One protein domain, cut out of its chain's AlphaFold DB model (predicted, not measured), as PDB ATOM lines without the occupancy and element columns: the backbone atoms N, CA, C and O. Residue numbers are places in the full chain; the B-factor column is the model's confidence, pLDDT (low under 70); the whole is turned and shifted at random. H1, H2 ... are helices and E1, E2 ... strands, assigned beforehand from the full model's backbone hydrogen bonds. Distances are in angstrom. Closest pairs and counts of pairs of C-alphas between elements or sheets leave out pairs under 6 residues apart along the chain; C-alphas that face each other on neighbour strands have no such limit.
ATOM      1  N   ARG A   7     129.179 164.284 185.493       71.69
ATOM      2  CA  ARG A   7     128.682 163.309 186.472       71.69
ATOM      3  C   ARG A   7     129.536 162.050 186.491       71.69
ATOM      4  O   ARG A   7     130.023 161.633 185.439       71.69
ATOM      5  N   VAL A   8     129.686 161.459 187.671       72.50
ATOM      6  CA  VAL A   8     130.403 160.203 187.902       72.50
ATOM      7  C   VAL A   8     129.587 159.327 188.856       72.50
ATOM      8  O   VAL A   8     129.472 159.662 190.029       72.50
ATOM      9  N   GLY A   9     129.022 158.230 188.346       72.19
ATOM     10  CA  GLY A   9     128.294 157.228 189.137       72.19
ATOM     11  C   GLY A   9     129.165 156.031 189.519       72.19
ATOM     12  O   GLY A   9     130.205 155.793 188.901       72.19
ATOM     13  N   GLN A  10     128.735 155.271 190.531       68.69
ATOM     14  CA  GLN A  10     129.464 154.093 191.018       68.69
ATOM     15  C   GLN A  10     129.561 152.969 189.969       68.69
ATOM     16  O   GLN A  10     130.586 152.301 189.877       68.69
ATOM     17  N   ASP A  11     128.520 152.761 189.166       62.41
ATOM     18  CA  ASP A  11     128.475 151.789 188.065       62.41
ATOM     19  C   ASP A  11     129.387 152.183 186.892       62.41
ATOM     20  O   ASP A  11     129.977 151.331 186.236       62.41
ATOM     21  N   ARG A  12     129.567 153.489 186.671       60.19
ATOM     22  CA  ARG A  12     130.485 154.053 185.667       60.19
ATOM     23  C   ARG A  12     131.905 154.261 186.195       60.19
ATOM     24  O   ARG A  12     132.755 154.790 185.477       60.19
ATOM     25  N   TRP A  13     132.177 153.858 187.435       59.91
ATOM     26  CA  TRP A  13     133.504 153.947 188.039       59.91
ATOM     27  C   TRP A  13     134.524 153.086 187.289       59.91
ATOM     28  O   TRP A  13     135.648 153.515 187.035       59.91
ATOM     29  N   GLU A  14     134.110 151.893 186.865       54.62
ATOM     30  CA  GLU A  14     134.948 150.998 186.067       54.62
ATOM     31  C   GLU A  14     135.224 151.574 184.670       54.62
ATOM     32  O   GLU A  14     136.351 151.473 184.193       54.62
ATOM     33  N   ASP A  15     134.258 152.273 184.061       53.47
ATOM     34  CA  ASP A  15     134.430 152.980 182.780       53.47
ATOM     35  C   ASP A  15     135.387 154.167 182.891       53.47
ATOM     36  O   ASP A  15     136.204 154.409 182.002       53.47
ATOM     37  N   ILE A  16     135.319 154.896 184.002       53.06
ATOM     38  CA  ILE A  16     136.276 155.934 184.380       53.06
ATOM     39  C   ILE A  16     137.661 155.308 184.474       53.06
ATOM     40  O   ILE A  16     138.544 155.666 183.694       53.06
ATOM     41  N   ASN A  17     137.837 154.288 185.309       52.97
ATOM     42  CA  ASN A  17     139.106 153.576 185.424       52.97
ATOM     43  C   ASN A  17     139.581 152.994 184.087       52.97
ATOM     44  O   ASN A  17     140.779 153.003 183.823       52.97
ATOM     45  N   HIS A  18     138.688 152.558 183.199       47.53
ATOM     46  CA  HIS A  18     139.020 152.079 181.857       47.53
ATOM     47  C   HIS A  18     139.444 153.220 180.906       47.53
ATOM     48  O   HIS A  18     140.408 153.073 180.155       47.53
ATOM     49  N   GLN A  19     138.806 154.395 180.964       47.06
ATOM     50  CA  GLN A  19     139.247 155.598 180.242       47.06
ATOM     51  C   GLN A  19     140.598 156.130 180.755       47.06
ATOM     52  O   GLN A  19     141.365 156.706 179.980       47.06
ATOM     53  N   PHE A  20     140.908 155.925 182.040       53.62
ATOM     54  CA  PHE A  20     142.146 156.395 182.670       53.62
ATOM     55  C   PHE A  20     143.311 155.399 182.549       53.62
ATOM     56  O   PHE A  20     144.440 155.822 182.293       53.62
ATOM     57  N   SER A  21     143.042 154.094 182.650       46.94
ATOM     58  CA  SER A  21     144.038 153.013 182.549       46.94
ATOM     59  C   SER A  21     144.538 152.783 181.129       46.94
ATOM     60  O   SER A  21     145.688 152.391 180.948       46.94
ATOM     61  N   LYS A  22     143.710 153.043 180.110       43.47
ATOM     62  CA  LYS A  22     144.067 152.691 178.732       43.47
ATOM     63  C   LYS A  22     144.986 153.710 178.046       43.47
ATOM     64  O   LYS A  22     145.685 153.306 177.127       43.47
ATOM     65  N   TYR A  23     145.016 154.989 178.467       48.16
ATOM     66  CA  TYR A  23     145.741 156.027 177.700       48.16
ATOM     67  C   TYR A  23     146.334 157.255 178.434       48.16
ATOM     68  O   TYR A  23     146.854 158.117 177.728       48.16
ATOM     69  N   LYS A  24     146.281 157.440 179.771       55.41
ATOM     70  CA  LYS A  24     146.597 158.790 180.327       55.41
ATOM     71  C   LYS A  24     147.583 158.949 181.484       55.41
ATOM     72  O   LYS A  24     148.086 160.057 181.608       55.41
ATOM     73  N   LEU A  25     147.907 157.938 182.289       57.09
ATOM     74  CA  LEU A  25     148.963 158.087 183.314       57.09
ATOM     75  C   LEU A  25     150.242 157.343 182.928       57.09
ATOM     76  O   LEU A  25     151.298 157.960 182.895       57.09
ATOM     77  N   SER A  26     150.134 156.078 182.509       59.78
ATOM     78  CA  SER A  26     151.281 155.284 182.048       59.78
ATOM     79  C   SER A  26     151.949 155.867 180.801       59.78
ATOM     80  O   SER A  26     153.163 155.983 180.766       59.78
ATOM     81  N   PHE A  27     151.175 156.324 179.811       63.84
ATOM     82  CA  PHE A  27     151.736 156.991 178.630       63.84
ATOM     83  C   PHE A  27     152.459 158.300 178.984       63.84
ATOM     84  O   PHE A  27     153.486 158.618 178.396       63.84
ATOM     85  N   LEU A  28     151.942 159.073 179.946       67.81
ATOM     86  CA  LEU A  28     152.649 160.268 180.414       67.81
ATOM     87  C   LEU A  28     153.933 159.892 181.156       67.81
ATOM     88  O   LEU A  28     154.920 160.601 181.013       67.81
ATOM     89  N   ASP A  29     153.934 158.773 181.880       69.44
ATOM     90  CA  ASP A  29     155.132 158.230 182.521       69.44
ATOM     91  C   ASP A  29     156.170 157.774 181.490       69.44
ATOM     92  O   ASP A  29     157.336 158.121 181.634       69.44
ATOM     93  N   GLU A  30     155.751 157.128 180.401       69.56
ATOM     94  CA  GLU A  30     156.620 156.764 179.273       69.56
ATOM     95  C   GLU A  30     157.181 158.000 178.547       69.56
ATOM     96  O   GLU A  30     158.354 158.034 178.184       69.56
ATOM     97  N   VAL A  31     156.370 159.046 178.351       68.31
ATOM     98  CA  VAL A  31     156.821 160.316 177.749       68.31
ATOM     99  C   VAL A  31     157.799 161.052 178.671       68.31
ATOM    100  O   VAL A  31     158.754 161.657 178.184       68.31
ATOM    101  N   LEU A  32     157.585 160.998 179.989       70.81
ATOM    102  CA  LEU A  32     158.502 161.552 180.987       70.81
ATOM    103  C   LEU A  32     159.815 160.768 181.038       70.81
ATOM    104  O   LEU A  32     160.880 161.379 181.052       70.81
ATOM    105  N   GLU A  33     159.744 159.438 181.032       74.50
ATOM    106  CA  GLU A  33     160.906 158.549 181.000       74.50
ATOM    107  C   GLU A  33     161.723 158.780 179.727       74.50
ATOM    108  O   GLU A  33     162.908 159.084 179.810       74.50
ATOM    109  N   TYR A  34     161.075 158.806 178.559       71.81
ATOM    110  CA  TYR A  34     161.727 159.148 177.296       71.81
ATOM    111  C   TYR A  34     162.350 160.550 177.318       71.81
ATOM    112  O   TYR A  34     163.473 160.738 176.852       71.81
ATOM    113  N   GLY A  35     161.637 161.547 177.850       71.06
ATOM    114  CA  GLY A  35     162.151 162.910 177.966       71.06
ATOM    115  C   GLY A  35     163.408 162.974 178.832       71.06
ATOM    116  O   GLY A  35     164.410 163.555 178.421       71.06
ATOM    117  N   LYS A  36     163.383 162.296 179.983       74.88
ATOM    118  CA  LYS A  36     164.514 162.177 180.904       74.88
ATOM    119  C   LYS A  36     165.699 161.439 180.277       74.88
ATOM    120  O   LYS A  36     166.828 161.899 180.415       74.88
ATOM    121  N   ASP A  37     165.445 160.349 179.560       81.50
ATOM    122  CA  ASP A  37     166.472 159.541 178.891       81.50
ATOM    123  C   ASP A  37     167.157 160.276 177.726       81.50
ATOM    124  O   ASP A  37     168.236 159.877 177.288       81.50
ATOM    125  N   ASN A  38     166.547 161.353 177.223       77.62
ATOM    126  CA  ASN A  38     167.046 162.148 176.098       77.62
ATOM    127  C   ASN A  38     167.393 163.602 176.484       77.62
ATOM    128  O   ASN A  38     167.474 164.456 175.600       77.62
ATOM    129  N   ASP A  39     167.580 163.899 177.778       79.06
ATOM    130  CA  ASP A  39     167.886 165.244 178.307       79.06
ATOM    131  C   ASP A  39     166.886 166.341 177.868       79.06
ATOM    132  O   ASP A  39     167.206 167.533 177.804       79.06
ATOM    133  N   ILE A  40     165.643 165.959 177.557       70.38
ATOM    134  CA  ILE A  40     164.564 166.890 177.231       70.38
ATOM    135  C   ILE A  40     164.019 167.427 178.561       70.38
ATOM    136  O   ILE A  40     163.526 166.639 179.370       70.38
ATOM    137  N   PRO A  41     164.076 168.750 178.814       66.88
ATOM    138  CA  PRO A  41     163.644 169.314 180.084       66.88
ATOM    139  C   PRO A  41     162.199 168.933 180.388       66.88
ATOM    140  O   PRO A  41     161.315 169.105 179.542       66.88
ATOM    141  N   GLU A  42     161.962 168.458 181.609       63.59
ATOM    142  CA  GLU A  42     160.623 168.175 182.110       63.59
ATOM    143  C   GLU A  42     159.742 169.410 181.916       63.59
ATOM    144  O   GLU A  42     159.935 170.452 182.547       63.59
ATOM    145  N   SER A  43     158.760 169.318 181.018       62.78
ATOM    146  CA  SER A  43     157.791 170.396 180.907       62.78
ATOM    147  C   SER A  43     156.957 170.377 182.190       62.78
ATOM    148  O   SER A  43     156.236 169.417 182.462       62.78
ATOM    149  N   THR A  44     157.051 171.433 182.999       61.84
ATOM    150  CA  THR A  44     156.263 171.618 184.234       61.84
ATOM    151  C   THR A  44     154.768 171.352 184.005       61.84
ATOM    152  O   THR A  44     154.071 170.877 184.892       61.84
ATOM    153  N   LEU A  45     154.293 171.575 182.774       61.53
ATOM    154  CA  LEU A  45     152.936 171.285 182.318       61.53
ATOM    155  C   LEU A  45     152.541 169.804 182.437       61.53
ATOM    156  O   LEU A  45     151.400 169.534 182.803       61.53
ATOM    157  N   ILE A  46     153.445 168.855 182.162       68.44
ATOM    158  CA  ILE A  46     153.150 167.415 182.273       68.44
ATOM    159  C   ILE A  46     153.024 167.008 183.745       68.44
ATOM    160  O   ILE A  46     152.058 166.330 184.096       68.44
ATOM    161  N   TYR A  47     153.928 167.470 184.617       68.12
ATOM    162  CA  TYR A  47     153.839 167.201 186.058       68.12
ATOM    163  C   TYR A  47     152.586 167.809 186.677       68.12
ATOM    164  O   TYR A  47     151.843 167.096 187.344       68.12
ATOM    165  N   SER A  48     152.297 169.083 186.400       67.62
ATOM    166  CA  SER A  48     151.078 169.726 186.895       67.62
ATOM    167  C   SER A  48     149.814 169.051 186.357       67.62
ATOM    168  O   SER A  48     148.846 168.894 187.091       67.62
ATOM    169  N   TYR A  49     149.809 168.605 185.095       72.38
ATOM    170  CA  TYR A  49     148.681 167.852 184.546       72.38
ATOM    171  C   TYR A  49     148.496 166.503 185.256       72.38
ATOM    172  O   TYR A  49     147.371 166.169 185.627       72.38
ATOM    173  N   LYS A  50     149.582 165.746 185.466       73.31
ATOM    174  CA  LYS A  50     149.553 164.462 186.177       73.31
ATOM    175  C   LYS A  50     149.067 164.645 187.613       73.31
ATOM    176  O   LYS A  50     148.164 163.936 188.034       73.31
ATOM    177  N   GLU A  51     149.621 165.622 188.322       77.12
ATOM    178  CA  GLU A  51     149.243 165.970 189.691       77.12
ATOM    179  C   GLU A  51     147.754 166.326 189.784       77.12
ATOM    180  O   GLU A  51     147.029 165.697 190.550       77.12
ATOM    181  N   PHE A  52     147.256 167.247 188.950       76.81
ATOM    182  CA  PHE A  52     145.835 167.617 188.958       76.81
ATOM    183  C   PHE A  52     144.920 166.447 188.594       76.81
ATOM    184  O   PHE A  52     143.840 166.316 189.167       76.81
ATOM    185  N   LEU A  53     145.329 165.591 187.655       75.44
ATOM    186  CA  LEU A  53     144.558 164.406 187.288       75.44
ATOM    187  C   LEU A  53     144.541 163.366 188.419       75.44
ATOM    188  O   LEU A  53     143.498 162.773 188.680       75.44
ATOM    189  N   SER A  54     145.659 163.160 189.116       76.00
ATOM    190  CA  SER A  54     145.717 162.294 190.296       76.00
ATOM    191  C   SER A  54     144.860 162.839 191.442       76.00
ATOM    192  O   SER A  54     144.085 162.081 192.018       76.00
ATOM    193  N   GLU A  55     144.923 164.147 191.720       82.00
ATOM    194  CA  GLU A  55     144.043 164.815 192.692       82.00
ATOM    195  C   GLU A  55     142.555 164.660 192.318       82.00
ATOM    196  O   GLU A  55     141.722 164.430 193.192       82.00
ATOM    197  N   HIS A  56     142.209 164.764 191.028       82.25
ATOM    198  CA  HIS A  56     140.844 164.562 190.524       82.25
ATOM    199  C   HIS A  56     140.324 163.154 190.831       82.25
ATOM    200  O   HIS A  56     139.215 163.002 191.341       82.25
ATOM    201  N   ILE A  57     141.132 162.131 190.532       77.69
ATOM    202  CA  ILE A  57     140.770 160.723 190.737       77.69
ATOM    203  C   ILE A  57     140.581 160.441 192.227       77.69
ATOM    204  O   ILE A  57     139.507 159.995 192.624       77.69
ATOM    205  N   GLN A  58     141.576 160.783 193.048       82.62
ATOM    206  CA  GLN A  58     141.522 160.577 194.498       82.62
ATOM    207  C   GLN A  58     140.356 161.334 195.141       82.62
ATOM    208  O   GLN A  58     139.706 160.823 196.048       82.62
ATOM    209  N   GLY A  59     140.067 162.548 194.659       84.62
ATOM    210  CA  GLY A  59     138.916 163.325 195.106       84.62
ATOM    211  C   GLY A  59     137.599 162.589 194.868       84.62
ATOM    212  O   GLY A  59     136.801 162.474 195.789       84.62
ATOM    213  N   ILE A  60     137.395 162.040 193.665       82.00
ATOM    214  CA  ILE A  60     136.184 161.270 193.351       82.00
ATOM    215  C   ILE A  60     136.107 159.981 194.180       82.00
ATOM    216  O   ILE A  60     135.026 159.646 194.660       82.00
ATOM    217  N   GLU A  61     137.219 159.260 194.359       83.06
ATOM    218  CA  GLU A  61     137.265 158.041 195.184       83.06
ATOM    219  C   GLU A  61     136.794 158.321 196.609       83.06
ATOM    220  O   GLU A  61     135.877 157.663 197.104       83.06
ATOM    221  N   LEU A  62     137.366 159.357 197.227       88.12
ATOM    222  CA  LEU A  62     137.003 159.793 198.569       88.12
ATOM    223  C   LEU A  62     135.524 160.196 198.642       88.12
ATOM    224  O   LEU A  62     134.817 159.806 199.569       88.12
ATOM    225  N   ASP A  63     135.036 160.943 197.651       87.50
ATOM    226  CA  ASP A  63     133.642 161.385 197.601       87.50
ATOM    227  C   ASP A  63     132.669 160.200 197.509       87.50
ATOM    228  O   ASP A  63     131.635 160.200 198.179       87.50
ATOM    229  N   LEU A  64     133.001 159.170 196.723       85.00
ATOM    230  CA  LEU A  64     132.206 157.946 196.601       85.00
ATOM    231  C   LEU A  64     132.218 157.110 197.889       85.00
ATOM    232  O   LEU A  64     131.194 156.524 198.243       85.00
ATOM    233  N   GLU A  65     133.336 157.057 198.611       86.50
ATOM    234  CA  GLU A  65     133.399 156.419 199.932       86.50
ATOM    235  C   GLU A  65     132.533 157.158 200.957       86.50
ATOM    236  O   GLU A  65     131.737 156.533 201.662       86.50
ATOM    237  N   VAL A  66     132.612 158.492 200.984       88.00
ATOM    238  CA  VAL A  66     131.763 159.336 201.837       88.00
ATOM    239  C   VAL A  66     130.284 159.139 201.495       88.00
ATOM    240  O   VAL A  66     129.457 159.008 202.394       88.00
ATOM    241  N   LEU A  67     129.932 159.066 200.208       86.69
ATOM    242  CA  LEU A  67     128.559 158.812 199.763       86.69
ATOM    243  C   LEU A  67     128.015 157.474 200.281       86.69
ATOM    244  O   LEU A  67     126.857 157.414 200.699       86.69
ATOM    245  N   LYS A  68     128.841 156.421 200.299       85.00
ATOM    246  CA  LYS A  68     128.463 155.115 200.860       85.00
ATOM    247  C   LYS A  68     128.221 155.192 202.364       85.00
ATOM    248  O   LYS A  68     127.175 154.741 202.818       85.00
ATOM    249  N   ASP A  69     129.132 155.811 203.115       87.62
ATOM    250  CA  ASP A  69     128.990 155.984 204.569       87.62
ATOM    251  C   ASP A  69     127.729 156.791 204.927       87.62
ATOM    252  O   ASP A  69     126.956 156.411 205.812       87.62
ATOM    253  N   ILE A  70     127.457 157.875 204.194       85.94
ATOM    254  CA  ILE A  70     126.234 158.664 204.375       85.94
ATOM    255  C   ILE A  70     124.992 157.820 204.051       85.94
ATOM    256  O   ILE A  70     124.034 157.827 204.827       85.94
ATOM    257  N   ALA A  71     124.990 157.078 202.938       82.94
ATOM    258  CA  ALA A  71     123.866 156.224 202.559       82.94
ATOM    259  C   ALA A  71     123.576 155.149 203.622       82.94
ATOM    260  O   ALA A  71     122.419 154.961 203.998       82.94
ATOM    261  N   GLU A  72     124.605 154.491 204.160       83.88
ATOM    262  CA  GLU A  72     124.469 153.506 205.240       83.88
ATOM    263  C   GLU A  72     123.853 154.110 206.508       83.88
ATOM    264  O   GLU A  72     122.977 153.497 207.123       83.88
ATOM    265  N   LYS A  73     124.250 155.337 206.867       82.25
ATOM    266  CA  LYS A  73     123.694 156.072 208.015       82.25
ATOM    267  C   LYS A  73     122.253 156.533 207.799       82.25
ATOM    268  O   LYS A  73     121.512 156.645 208.772       82.25
ATOM    269  N   LEU A  74     121.852 156.785 206.553       77.81
ATOM    270  CA  LEU A  74     120.509 157.250 206.184       77.81
ATOM    271  C   LEU A  74     119.457 156.149 206.128       77.81
ATOM    272  O   LEU A  74     118.314 156.382 206.514       77.81
ATOM    273  N   ILE A  75     119.833 154.959 205.653       73.31
ATOM    274  CA  ILE A  75     118.939 153.796 205.518       73.31
ATOM    275  C   ILE A  75     118.065 153.545 206.773       73.31
ATOM    276  O   ILE A  75     116.866 153.307 206.593       73.31
ATOM    277  N   PRO A  76     118.591 153.621 208.020       67.12
ATOM    278  CA  PRO A  76     117.816 153.372 209.239       67.12
ATOM    279  C   PRO A  76     117.036 154.577 209.804       67.12
ATOM    280  O   PRO A  76     116.344 154.412 210.811       67.12
ATOM    281  N   VAL A  77     117.123 155.781 209.225       65.38
ATOM    282  CA  VAL A  77     116.451 156.975 209.777       65.38
ATOM    283  C   VAL A  77     114.972 156.977 209.370       65.38
ATOM    284  O   VAL A  77     114.625 157.282 208.231       65.38
ATOM    285  N   ILE A  78     114.094 156.603 210.310       51.16
ATOM    286  CA  ILE A  78     112.649 156.398 210.075       51.16
ATOM    287  C   ILE A  78     111.833 157.698 210.030       51.16
ATOM    288  O   ILE A  78     110.744 157.697 209.471       51.16
ATOM    289  N   GLU A  79     112.340 158.832 210.504       54.03
ATOM    290  CA  GLU A  79     111.595 160.094 210.437       54.03
ATOM    291  C   GLU A  79     112.537 161.244 210.095       54.03
ATOM    292  O   GLU A  79     113.168 161.853 210.958       54.03
ATOM    293  N   LEU A  80     112.640 161.548 208.802       56.69
ATOM    294  CA  LEU A  80     113.148 162.843 208.376       56.69
ATOM    295  C   LEU A  80     112.088 163.877 208.737       56.69
ATOM    296  O   LEU A  80     111.029 163.950 208.112       56.69
ATOM    297  N   ASN A  81     112.371 164.677 209.765       53.28
ATOM    298  CA  ASN A  81     111.687 165.951 209.926       53.28
ATOM    299  C   ASN A  81     111.815 166.709 208.601       53.28
ATOM    300  O   ASN A  81     112.908 166.755 208.040       53.28
ATOM    301  N   LYS A  82     110.708 167.272 208.104       57.28
ATOM    302  CA  LYS A  82     110.669 168.060 206.865       57.28
ATOM    303  C   LYS A  82     111.483 169.356 207.025       57.28
ATOM    304  O   LYS A  82     110.917 170.419 207.250       57.28
ATOM    305  N   SER A  83     112.803 169.237 206.999       64.62
ATOM    306  CA  SER A  83     113.806 170.298 207.042       64.62
ATOM    307  C   SER A  83     114.521 170.336 205.696       64.62
ATOM    308  O   SER A  83     114.874 169.290 205.165       64.62
ATOM    309  N   ASP A  84     114.774 171.512 205.132       69.12
ATOM    310  CA  ASP A  84     115.480 171.626 203.843       69.12
ATOM    311  C   ASP A  84     116.929 171.099 203.900       69.12
ATOM    312  O   ASP A  84     117.573 170.905 202.868       69.12
ATOM    313  N   GLU A  85     117.432 170.832 205.108       76.94
ATOM    314  CA  GLU A  85     118.761 170.297 205.365       76.94
ATOM    315  C   GLU A  85     118.740 169.141 206.372       76.94
ATOM    316  O   GLU A  85     117.944 169.109 207.318       76.94
ATOM    317  N   LEU A  86     119.679 168.218 206.190       80.50
ATOM    318  CA  LEU A  86     119.979 167.103 207.071       80.50
ATOM    319  C   LEU A  86     121.459 167.136 207.451       80.50
ATOM    320  O   LEU A  86     122.319 167.333 206.598       80.50
ATOM    321  N   ILE A  87     121.771 166.887 208.719       81.12
ATOM    322  CA  ILE A  87     123.156 166.813 209.191       81.12
ATOM    323  C   ILE A  87     123.501 165.353 209.477       81.12
ATOM    324  O   ILE A  87     122.842 164.709 210.294       81.12
ATOM    325  N   ILE A  88     124.546 164.837 208.824       80.00
ATOM    326  CA  ILE A  88     125.097 163.500 209.078       80.00
ATOM    327  C   ILE A  88     126.594 163.619 209.322       80.00
ATOM    328  O   ILE A  88     127.358 163.989 208.433       80.00
ATOM    329  N   GLY A  89     127.018 163.287 210.543       78.81
ATOM    330  CA  GLY A  89     128.397 163.517 210.968       78.81
ATOM    331  C   GLY A  89     128.735 165.008 210.933       78.81
ATOM    332  O   GLY A  89     128.060 165.808 211.574       78.81
ATOM    333  N   ASP A  90     129.772 165.367 210.179       81.75
ATOM    334  CA  ASP A  90     130.217 166.742 209.919       81.75
ATOM    335  C   ASP A  90     129.667 167.321 208.599       81.75
ATOM    336  O   ASP A  90     130.062 168.417 208.198       81.75
ATOM    337  N   LYS A  91     128.789 166.593 207.896       83.69
ATOM    338  CA  LYS A  91     128.266 166.991 206.584       83.69
ATOM    339  C   LYS A  91     126.852 167.540 206.687       83.69
ATOM    340  O   LYS A  91     125.964 166.898 207.247       83.69
ATOM    341  N   THR A  92     126.643 168.693 206.059       85.75
ATOM    342  CA  THR A  92     125.313 169.240 205.781       85.75
ATOM    343  C   THR A  92     124.871 168.787 204.396       85.75
ATOM    344  O   THR A  92     125.515 169.092 203.391       85.75
ATOM    345  N   LEU A  93     123.762 168.062 204.355       85.56
ATOM    346  CA  LEU A  93     123.091 167.618 203.146       85.56
ATOM    347  C   LEU A  93     121.868 168.495 202.910       85.56
ATOM    348  O   LEU A  93     121.015 168.611 203.781       85.56
ATOM    349  N   LYS A  94     121.759 169.078 201.722       84.12
ATOM    350  CA  LYS A  94     120.547 169.750 201.262       84.12
ATOM    351  C   LYS A  94     119.593 168.706 200.703       84.12
ATOM    352  O   LYS A  94     120.003 167.876 199.891       84.12
ATOM    353  N   ILE A  95     118.331 168.782 201.100       79.81
ATOM    354  CA  ILE A  95     117.274 167.954 200.533       79.81
ATOM    355  C   ILE A  95     116.801 168.613 199.242       79.81
ATOM    356  O   ILE A  95     116.320 169.744 199.236       79.81
ATOM    357  N   ILE A  96     117.008 167.919 198.127       76.88
ATOM    358  CA  ILE A  96     116.613 168.372 196.790       76.88
ATOM    359  C   ILE A  96     115.171 167.961 196.509       76.88
ATOM    360  O   ILE A  96     114.402 168.728 195.931       76.88
ATOM    361  N   ASN A  97     114.802 166.769 196.969       72.25
ATOM    362  CA  ASN A  97     113.467 166.222 196.832       72.25
ATOM    363  C   ASN A  97     113.183 165.212 197.950       72.25
ATOM    364  O   ASN A  97     114.101 164.587 198.481       72.25
ATOM    365  N   TYR A  98     111.908 165.055 198.301       70.19
ATOM    366  CA  TYR A  98     111.455 164.102 199.319       70.19
ATOM    367  C   TYR A  98     110.726 162.893 198.737       70.19
ATOM    368  O   TYR A  98     110.739 161.826 199.346       70.19
ATOM    369  N   GLU A  99     110.034 163.063 197.611       65.38
ATOM    370  CA  GLU A  99     109.151 162.044 197.049       65.38
ATOM    371  C   GLU A  99     109.217 162.084 195.508       65.38
ATOM    372  O   GLU A  99     109.267 163.169 194.934       65.38
ATOM    373  N   PRO A 100     109.210 160.935 194.805       64.62
ATOM    374  CA  PRO A 100     109.099 159.582 195.350       64.62
ATOM    375  C   PRO A 100     110.399 159.075 195.984       64.62
ATOM    376  O   PRO A 100     110.344 158.154 196.791       64.62
ATOM    377  N   ASN A 101     111.542 159.686 195.664       75.94
ATOM    378  CA  ASN A 101     112.840 159.384 196.258       75.94
ATOM    379  C   ASN A 101     113.291 160.543 197.150       75.94
ATOM    380  O   ASN A 101     113.082 161.708 196.814       75.94
ATOM    381  N   LEU A 102     113.952 160.212 198.257       79.62
ATOM    382  CA  LEU A 102     114.701 161.192 199.026       79.62
ATOM    383  C   LEU A 102     116.010 161.475 198.297       79.62
ATOM    384  O   LEU A 102     116.877 160.604 198.198       79.62
ATOM    385  N   GLU A 103     116.158 162.705 197.841       81.31
ATOM    386  CA  GLU A 103     117.340 163.165 197.136       81.31
ATOM    387  C   GLU A 103     118.104 164.163 197.980       81.31
ATOM    388  O   GLU A 103     117.569 165.179 198.429       81.31
ATOM    389  N   LEU A 104     119.380 163.874 198.174       85.62
ATOM    390  CA  LEU A 104     120.262 164.647 199.020       85.62
ATOM    391  C   LEU A 104     121.482 165.052 198.221       85.62
ATOM    392  O   LEU A 104     122.034 164.262 197.454       85.62
ATOM    393  N   MET A 105     121.940 166.272 198.451       87.19
ATOM    394  CA  MET A 105     123.181 166.753 197.878       87.19
ATOM    395  C   MET A 105     124.032 167.412 198.949       87.19
ATOM    396  O   MET A 105     123.518 168.136 199.796       87.19
ATOM    397  N   TYR A 106     125.341 167.205 198.902       87.12
ATOM    398  CA  TYR A 106     126.285 167.905 199.766       87.12
ATOM    399  C   TYR A 106     127.466 168.425 198.952       87.12
ATOM    400  O   TYR A 106     127.784 167.909 197.881       87.12
ATOM    401  N   TYR A 107     128.110 169.474 199.452       87.81
ATOM    402  CA  TYR A 107     129.308 170.028 198.833       87.81
ATOM    403  C   TYR A 107     130.538 169.242 199.291       87.81
ATOM    404  O   TYR A 107     130.776 169.118 200.492       87.81
ATOM    405  N   SER A 108     131.315 168.730 198.338       86.31
ATOM    406  CA  SER A 108     132.511 167.926 198.609       86.31
ATOM    407  C   SER A 108     133.793 168.770 198.594       86.31
ATOM    408  O   SER A 108     134.686 168.566 199.415       86.31
ATOM    409  N   GLY A 109     133.900 169.740 197.682       87.81
ATOM    410  CA  GLY A 109     135.118 170.531 197.528       87.81
ATOM    411  C   GLY A 109     135.296 171.076 196.120       87.81
ATOM    412  O   GLY A 109     134.379 171.036 195.311       87.81
ATOM    413  N   TYR A 110     136.493 171.567 195.809       86.56
ATOM    414  CA  TYR A 110     136.833 172.078 194.481       86.56
ATOM    415  C   TYR A 110     137.787 171.136 193.743       86.56
ATOM    416  O   TYR A 110     138.748 170.615 194.312       86.56
ATOM    417  N   ASP A 111     137.535 170.956 192.452       80.31
ATOM    418  CA  ASP A 111     138.319 170.159 191.527       80.31
ATOM    419  C   ASP A 111     139.191 171.052 190.642       80.31
ATOM    420  O   ASP A 111     138.696 171.774 189.770       80.31
ATOM    421  N   LYS A 112     140.512 171.000 190.845       77.25
ATOM    422  CA  LYS A 112     141.457 171.827 190.081       77.25
ATOM    423  C   LYS A 112     141.566 171.406 188.617       77.25
ATOM    424  O   LYS A 112     141.776 172.268 187.765       77.25
ATOM    425  N   PHE A 113     141.419 170.111 188.330       76.50
ATOM    426  CA  PHE A 113     141.557 169.561 186.982       76.50
ATOM    427  C   PHE A 113     140.453 170.076 186.057       76.50
ATOM    428  O   PHE A 113     140.731 170.599 184.978       76.50
ATOM    429  N   LEU A 114     139.198 169.993 186.503       68.69
ATOM    430  CA  LEU A 114     138.045 170.504 185.759       68.69
ATOM    431  C   LEU A 114     137.797 171.995 185.984       68.69
ATOM    432  O   LEU A 114     137.074 172.612 185.201       68.69
ATOM    433  N   LYS A 115     138.398 172.573 187.028       74.00
ATOM    434  CA  LYS A 115     138.116 173.921 187.533       74.00
ATOM    435  C   LYS A 115     136.646 174.097 187.922       74.00
ATOM    436  O   LYS A 115     135.998 175.063 187.513       74.00
ATOM    437  N   LEU A 116     136.111 173.122 188.657       76.69
ATOM    438  CA  LEU A 116     134.701 173.032 189.047       76.69
ATOM    439  C   LEU A 116     134.558 172.588 190.501       76.69
ATOM    440  O   LEU A 116     135.382 171.850 191.019       76.69
ATOM    441  N   ASN A 117     133.467 172.979 191.137       83.94
ATOM    442  CA  ASN A 117     133.042 172.498 192.442       83.94
ATOM    443  C   ASN A 117     132.436 171.094 192.339       83.94
ATOM    444  O   ASN A 117     131.648 170.821 191.434       83.94
ATOM    445  N   ARG A 118     132.803 170.218 193.269       87.69
ATOM    446  CA  ARG A 118     132.333 168.844 193.427       87.69
ATOM    447  C   ARG A 118     131.218 168.775 194.455       87.69
ATOM    448  O   ARG A 118     131.296 169.380 195.526       87.69
ATOM    449  N   TYR A 119     130.213 167.978 194.140       86.31
ATOM    450  CA  TYR A 119     129.066 167.710 194.986       86.31
ATOM    451  C   TYR A 119     128.818 166.212 195.029       86.31
ATOM    452  O   TYR A 119     128.878 165.555 193.995       86.31
ATOM    453  N   GLY A 120     128.504 165.675 196.201       88.50
ATOM    454  CA  GLY A 120     127.992 164.318 196.305       88.50
ATOM    455  C   GLY A 120     126.471 164.328 196.258       88.50
ATOM    456  O   GLY A 120     125.838 165.118 196.956       88.50
ATOM    457  N   PHE A 121     125.897 163.454 195.443       86.81
ATOM    458  CA  PHE A 121     124.465 163.259 195.278       86.81
ATOM    459  C   PHE A 121     124.070 161.846 195.707       86.81
ATOM    460  O   PHE A 121     124.717 160.867 195.331       86.81
ATOM    461  N   ILE A 122     122.992 161.746 196.481       87.88
ATOM    462  CA  ILE A 122     122.414 160.490 196.960       87.88
ATOM    463  C   ILE A 122     120.928 160.498 196.621       87.88
ATOM    464  O   ILE A 122     120.217 161.425 196.995       87.88
ATOM    465  N   SER A 123     120.457 159.433 195.979       83.69
ATOM    466  CA  SER A 123     119.033 159.168 195.777       83.69
ATOM    467  C   SER A 123     118.658 157.892 196.519       83.69
ATOM    468  O   SER A 123     119.246 156.827 196.294       83.69
ATOM    469  N   LEU A 124     117.690 157.996 197.428       83.44
ATOM    470  CA  LEU A 124     117.162 156.879 198.193       83.44
ATOM    471  C   LEU A 124     115.686 156.652 197.873       83.44
ATOM    472  O   LEU A 124     114.872 157.565 197.940       83.44
ATOM    473  N   SER A 125     115.326 155.402 197.615       81.19
ATOM    474  CA  SER A 125     113.936 154.986 197.420       81.19
ATOM    475  C   SER A 125     113.316 154.511 198.741       81.19
ATOM    476  O   SER A 125     113.994 153.836 199.524       81.19
ATOM    477  N   PRO A 126     112.039 154.818 199.023       77.44
ATOM    478  CA  PRO A 126     111.325 154.254 200.160       77.44
ATOM    479  C   PRO A 126     111.287 152.723 200.096       77.44
ATOM    480  O   PRO A 126     111.096 152.113 199.045       77.44
ATOM    481  N   SER A 127     111.441 152.075 201.244       76.38
ATOM    482  CA  SER A 127     111.377 150.624 201.400       76.38
ATOM    483  C   SER A 127     110.640 150.254 202.688       76.38
ATOM    484  O   SER A 127     110.492 151.059 203.603       76.38
ATOM    485  N   LYS A 128     110.227 148.988 202.826       72.06
ATOM    486  CA  LYS A 128     109.552 148.502 204.047       72.06
ATOM    487  C   LYS A 128     110.372 148.685 205.337       72.06
ATOM    488  O   LYS A 128     109.807 148.563 206.416       72.06
ATOM    489  N   LYS A 129     111.689 148.903 205.238       71.31
ATOM    490  CA  LYS A 129     112.615 149.030 206.375       71.31
ATOM    491  C   LYS A 129     113.193 150.447 206.535       71.31
ATOM    492  O   LYS A 129     114.179 150.594 207.243       71.31
ATOM    493  N   GLY A 130     112.610 151.455 205.881       74.75
ATOM    494  CA  GLY A 130     113.155 152.816 205.817       74.75
ATOM    495  C   GLY A 130     113.486 153.167 204.375       74.75
ATOM    496  O   GLY A 130     112.622 153.074 203.511       74.75
ATOM    497  N   TYR A 131     114.742 153.474 204.081       78.25
ATOM    498  CA  TYR A 131     115.178 153.821 202.729       78.25
ATOM    499  C   TYR A 131     116.120 152.767 202.137       78.25
ATOM    500  O   TYR A 131     116.798 152.042 202.857       78.25
ATOM    501  N   LYS A 132     116.157 152.658 200.809       82.69
ATOM    502  CA  LYS A 132     117.119 151.848 200.058       82.69
ATOM    503  C   LYS A 132     117.889 152.762 199.115       82.69
ATOM    504  O   LYS A 132     117.272 153.528 198.376       82.69
ATOM    505  N   LEU A 133     119.214 152.634 199.089       81.81
ATOM    506  CA  LEU A 133     120.045 153.332 198.111       81.81
ATOM    507  C   LEU A 133     119.612 152.968 196.686       81.81
ATOM    508  O   LEU A 133     119.619 151.792 196.314       81.81
ATOM    509  N   ASN A 134     119.193 153.982 195.928       81.44
ATOM    510  CA  ASN A 134     118.855 153.870 194.514       81.44
ATOM    511  C   ASN A 134     120.055 154.276 193.653       81.44
ATOM    512  O   ASN A 134     120.446 153.532 192.761       81.44
ATOM    513  N   ASN A 135     120.665 155.427 193.961       80.88
ATOM    514  CA  ASN A 135     121.810 155.947 193.220       80.88
ATOM    515  C   ASN A 135     122.756 156.769 194.111       80.88
ATOM    516  O   ASN A 135     122.316 157.403 195.072       80.88
ATOM    517  N   CYS A 136     124.042 156.791 193.757       83.50
ATOM    518  CA  CYS A 136     125.028 157.716 194.310       83.50
ATOM    519  C   CYS A 136     125.973 158.213 193.209       83.50
ATOM    520  O   CYS A 136     126.496 157.425 192.416       83.50
ATOM    521  N   GLU A 137     126.178 159.529 193.154       84.12
ATOM    522  CA  GLU A 137     126.966 160.175 192.102       84.12
ATOM    523  C   GLU A 137     127.794 161.338 192.646       84.12
ATOM    524  O   GLU A 137     127.388 162.032 193.577       84.12
ATOM    525  N   VAL A 138     128.928 161.605 192.001       83.12
ATOM    526  CA  VAL A 138     129.680 162.853 192.150       83.12
ATOM    527  C   VAL A 138     129.346 163.774 190.979       83.12
ATOM    528  O   VAL A 138     129.537 163.428 189.808       83.12
ATOM    529  N   LEU A 139     128.836 164.961 191.294       82.88
ATOM    530  CA  LEU A 139     128.418 165.996 190.354       82.88
ATOM    531  C   LEU A 139     129.432 167.144 190.341       82.88
ATOM    532  O   LEU A 139     129.988 167.505 191.376       82.88
ATOM    533  N   PHE A 140     129.633 167.767 189.179       74.19
ATOM    534  CA  PHE A 140     130.535 168.913 189.025       74.19
ATOM    535  C   PHE A 140     129.785 170.160 188.555       74.19
ATOM    536  O   PHE A 140     129.073 170.109 187.548       74.19
ATOM    537  N   SER A 141     129.992 171.292 189.226       75.62
ATOM    538  CA  SER A 141     129.325 172.568 188.948       75.62
ATOM    539  C   SER A 141     130.270 173.769 189.012       75.62
ATOM    540  O   SER A 141     131.319 173.713 189.636       75.62
ATOM    541  N   LYS A 142     129.899 174.891 188.384       73.94
ATOM    542  CA  LYS A 142     130.600 176.180 188.566       73.94
ATOM    543  C   LYS A 142     130.154 176.933 189.821       73.94
ATOM    544  O   LYS A 142     130.833 177.870 190.220       73.94
ATOM    545  N   TYR A 143     129.023 176.563 190.410       72.56
ATOM    546  CA  TYR A 143     128.505 177.220 191.608       72.56
ATOM    547  C   TYR A 143     129.293 176.780 192.835       72.56
ATOM    548  O   TYR A 143     129.695 175.626 192.900       72.56
ATOM    549  N   GLU A 144     129.557 177.700 193.761       67.38
ATOM    550  CA  GLU A 144     130.342 177.443 194.982       67.38
ATOM    551  C   GLU A 144     129.458 177.060 196.177       67.38
ATOM    552  O   GLU A 144     129.945 176.528 197.169       67.38
ATOM    553  N   GLN A 145     128.149 177.329 196.109       66.00
ATOM    554  CA  GLN A 145     127.255 177.210 197.259       66.00
ATOM    555  C   GLN A 145     126.131 176.201 197.010       66.00
ATOM    556  O   GLN A 145     125.423 176.262 196.009       66.00
ATOM    557  N   LEU A 146     125.936 175.292 197.968       61.44
ATOM    558  CA  LEU A 146     124.949 174.206 197.918       61.44
ATOM    559  C   LEU A 146     123.498 174.699 197.772       61.44
ATOM    560  O   LEU A 146     122.693 174.098 197.061       61.44
ATOM    561  N   HIS A 147     123.161 175.824 198.406       63.06
ATOM    562  CA  HIS A 147     121.810 176.384 198.355       63.06
ATOM    563  C   HIS A 147     121.428 176.912 196.963       63.06
ATOM    564  O   HIS A 147     120.236 176.995 196.680       63.06
ATOM    565  N   GLN A 148     122.399 177.185 196.083       58.94
ATOM    566  CA  GLN A 148     122.169 177.672 194.716       58.94
ATOM    567  C   GLN A 148     121.691 176.578 193.750       58.94
ATOM    568  O   GLN A 148     121.328 176.882 192.616       58.94
ATOM    569  N   PHE A 149     121.687 175.309 194.170       59.66
ATOM    570  CA  PHE A 149     121.152 174.235 193.346       59.66
ATOM    571  C   PHE A 149     119.623 174.254 193.349       59.66
ATOM    572  O   PHE A 149     118.995 174.008 194.384       59.66
ATOM    573  N   ASP A 150     119.064 174.541 192.179       69.06
ATOM    574  CA  ASP A 150     117.639 174.528 191.868       69.06
ATOM    575  C   ASP A 150     117.379 173.476 190.783       69.06
ATOM    576  O   ASP A 150     118.010 173.473 189.720       69.06
TER     577      ASP A 150
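What this domain is: This is residues 7 to 150 of the 296 residues of an uncharacterized protein of Paenibacillus sp. 18JY21-1 (UniProt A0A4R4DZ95). A long helix, H3, packs with its residues 52 to 74 on one face of a strongly twisted six-stranded sheet, while its first residues reach out past the sheet into a long helical arm. H2 makes the far part of that arm, and H1 leads from the edge strand E1 out to H2, so that the chain goes out along H1 and H2 and comes back along H3. The printed part has 144 residues, with three named helices and six named strands in the order E1 H1 H2 H3 E2 E3 E4 E5 E6; the sheet, in the order E1 E6 E5 E4 E3 E2, is antiparallel throughout. The class is mixed, helices and strands, and the whole is a loose rod, with a radius of gyration of the C-alphas of 19.1 A and spans of 65 by 28 by 23 A.

Where its parts are: Find C-alpha 7 at (128.682, 163.309, 186.472), where strand E1, residues 7 to 9, begins. Helix H1 follows at residues 13 to 21 and helix H2 at residues 26 to 37, 16.1 A long. Helix H3, residues 44 to 74, runs 44.3 A from C-alpha 44 at (156.263, 171.618, 184.234) to C-alpha 74 at (120.509, 157.250, 206.184). Then come strands E2, residues 85 to 88, E3, residues 91 to 97, E4, residues 102 to 111 and 26.4 A long, E5, residues 116 to 127 and 34.6 A long, and E6, residues 130 to 141 and 30.6 A long. E6 ends at C-alpha 141, at (129.325, 172.568, 188.948).

How they stand to each other: Start at the edge strand E1, where N 8 and O 138 of E6 are 2.9 A apart, within hydrogen-bond range. E2 to E6 form a meander, each strand the antiparallel neighbour of the one before: look at N 121 and O 137 for E5 and E6, 2.8 A, N 104 and O 122 for E4 and E5, 2.8 A, N 94 and O 105 for E3 and E4, 2.8 A, and N 86 and O 93 for E2 and E3, 2.8 A. E4 bends by 51 degrees at residue 108, and E6 by 58 degrees at residue 134. H3 and the sheet make two layers, a helix on one face of a sheet; its closest C-alphas to E6 are those of Ala 71 and Leu 133, 6.5 A apart. H1 only grazes the sheet, with residues 13 to 16, and is near H3, with 7 pairs of C-alphas within 10 A. H2 is not on the sheet; it is close to but not clearly touching H3, at a shallow tilt of 28 degrees, opposite ways, with Leu 28 and Ile 46 their closest C-alphas, 7.4 A apart. In H1, H2 and H3 every O i to N i+4 pair is within hydrogen-bond range.

The domain as a whole: The two C-alphas farthest apart, those of Asp 39 and Lys 128, are 65.9 A from each other. The printed part has no cut, and no link is long; those from H2 to H3 and from H3 to E2 are short, the others tight. The mean pLDDT of the printed part is 73.5, and among the stretches under 70 you will find residues 10 to 31, 41 to 48, 76 to 84 and 144 to 150.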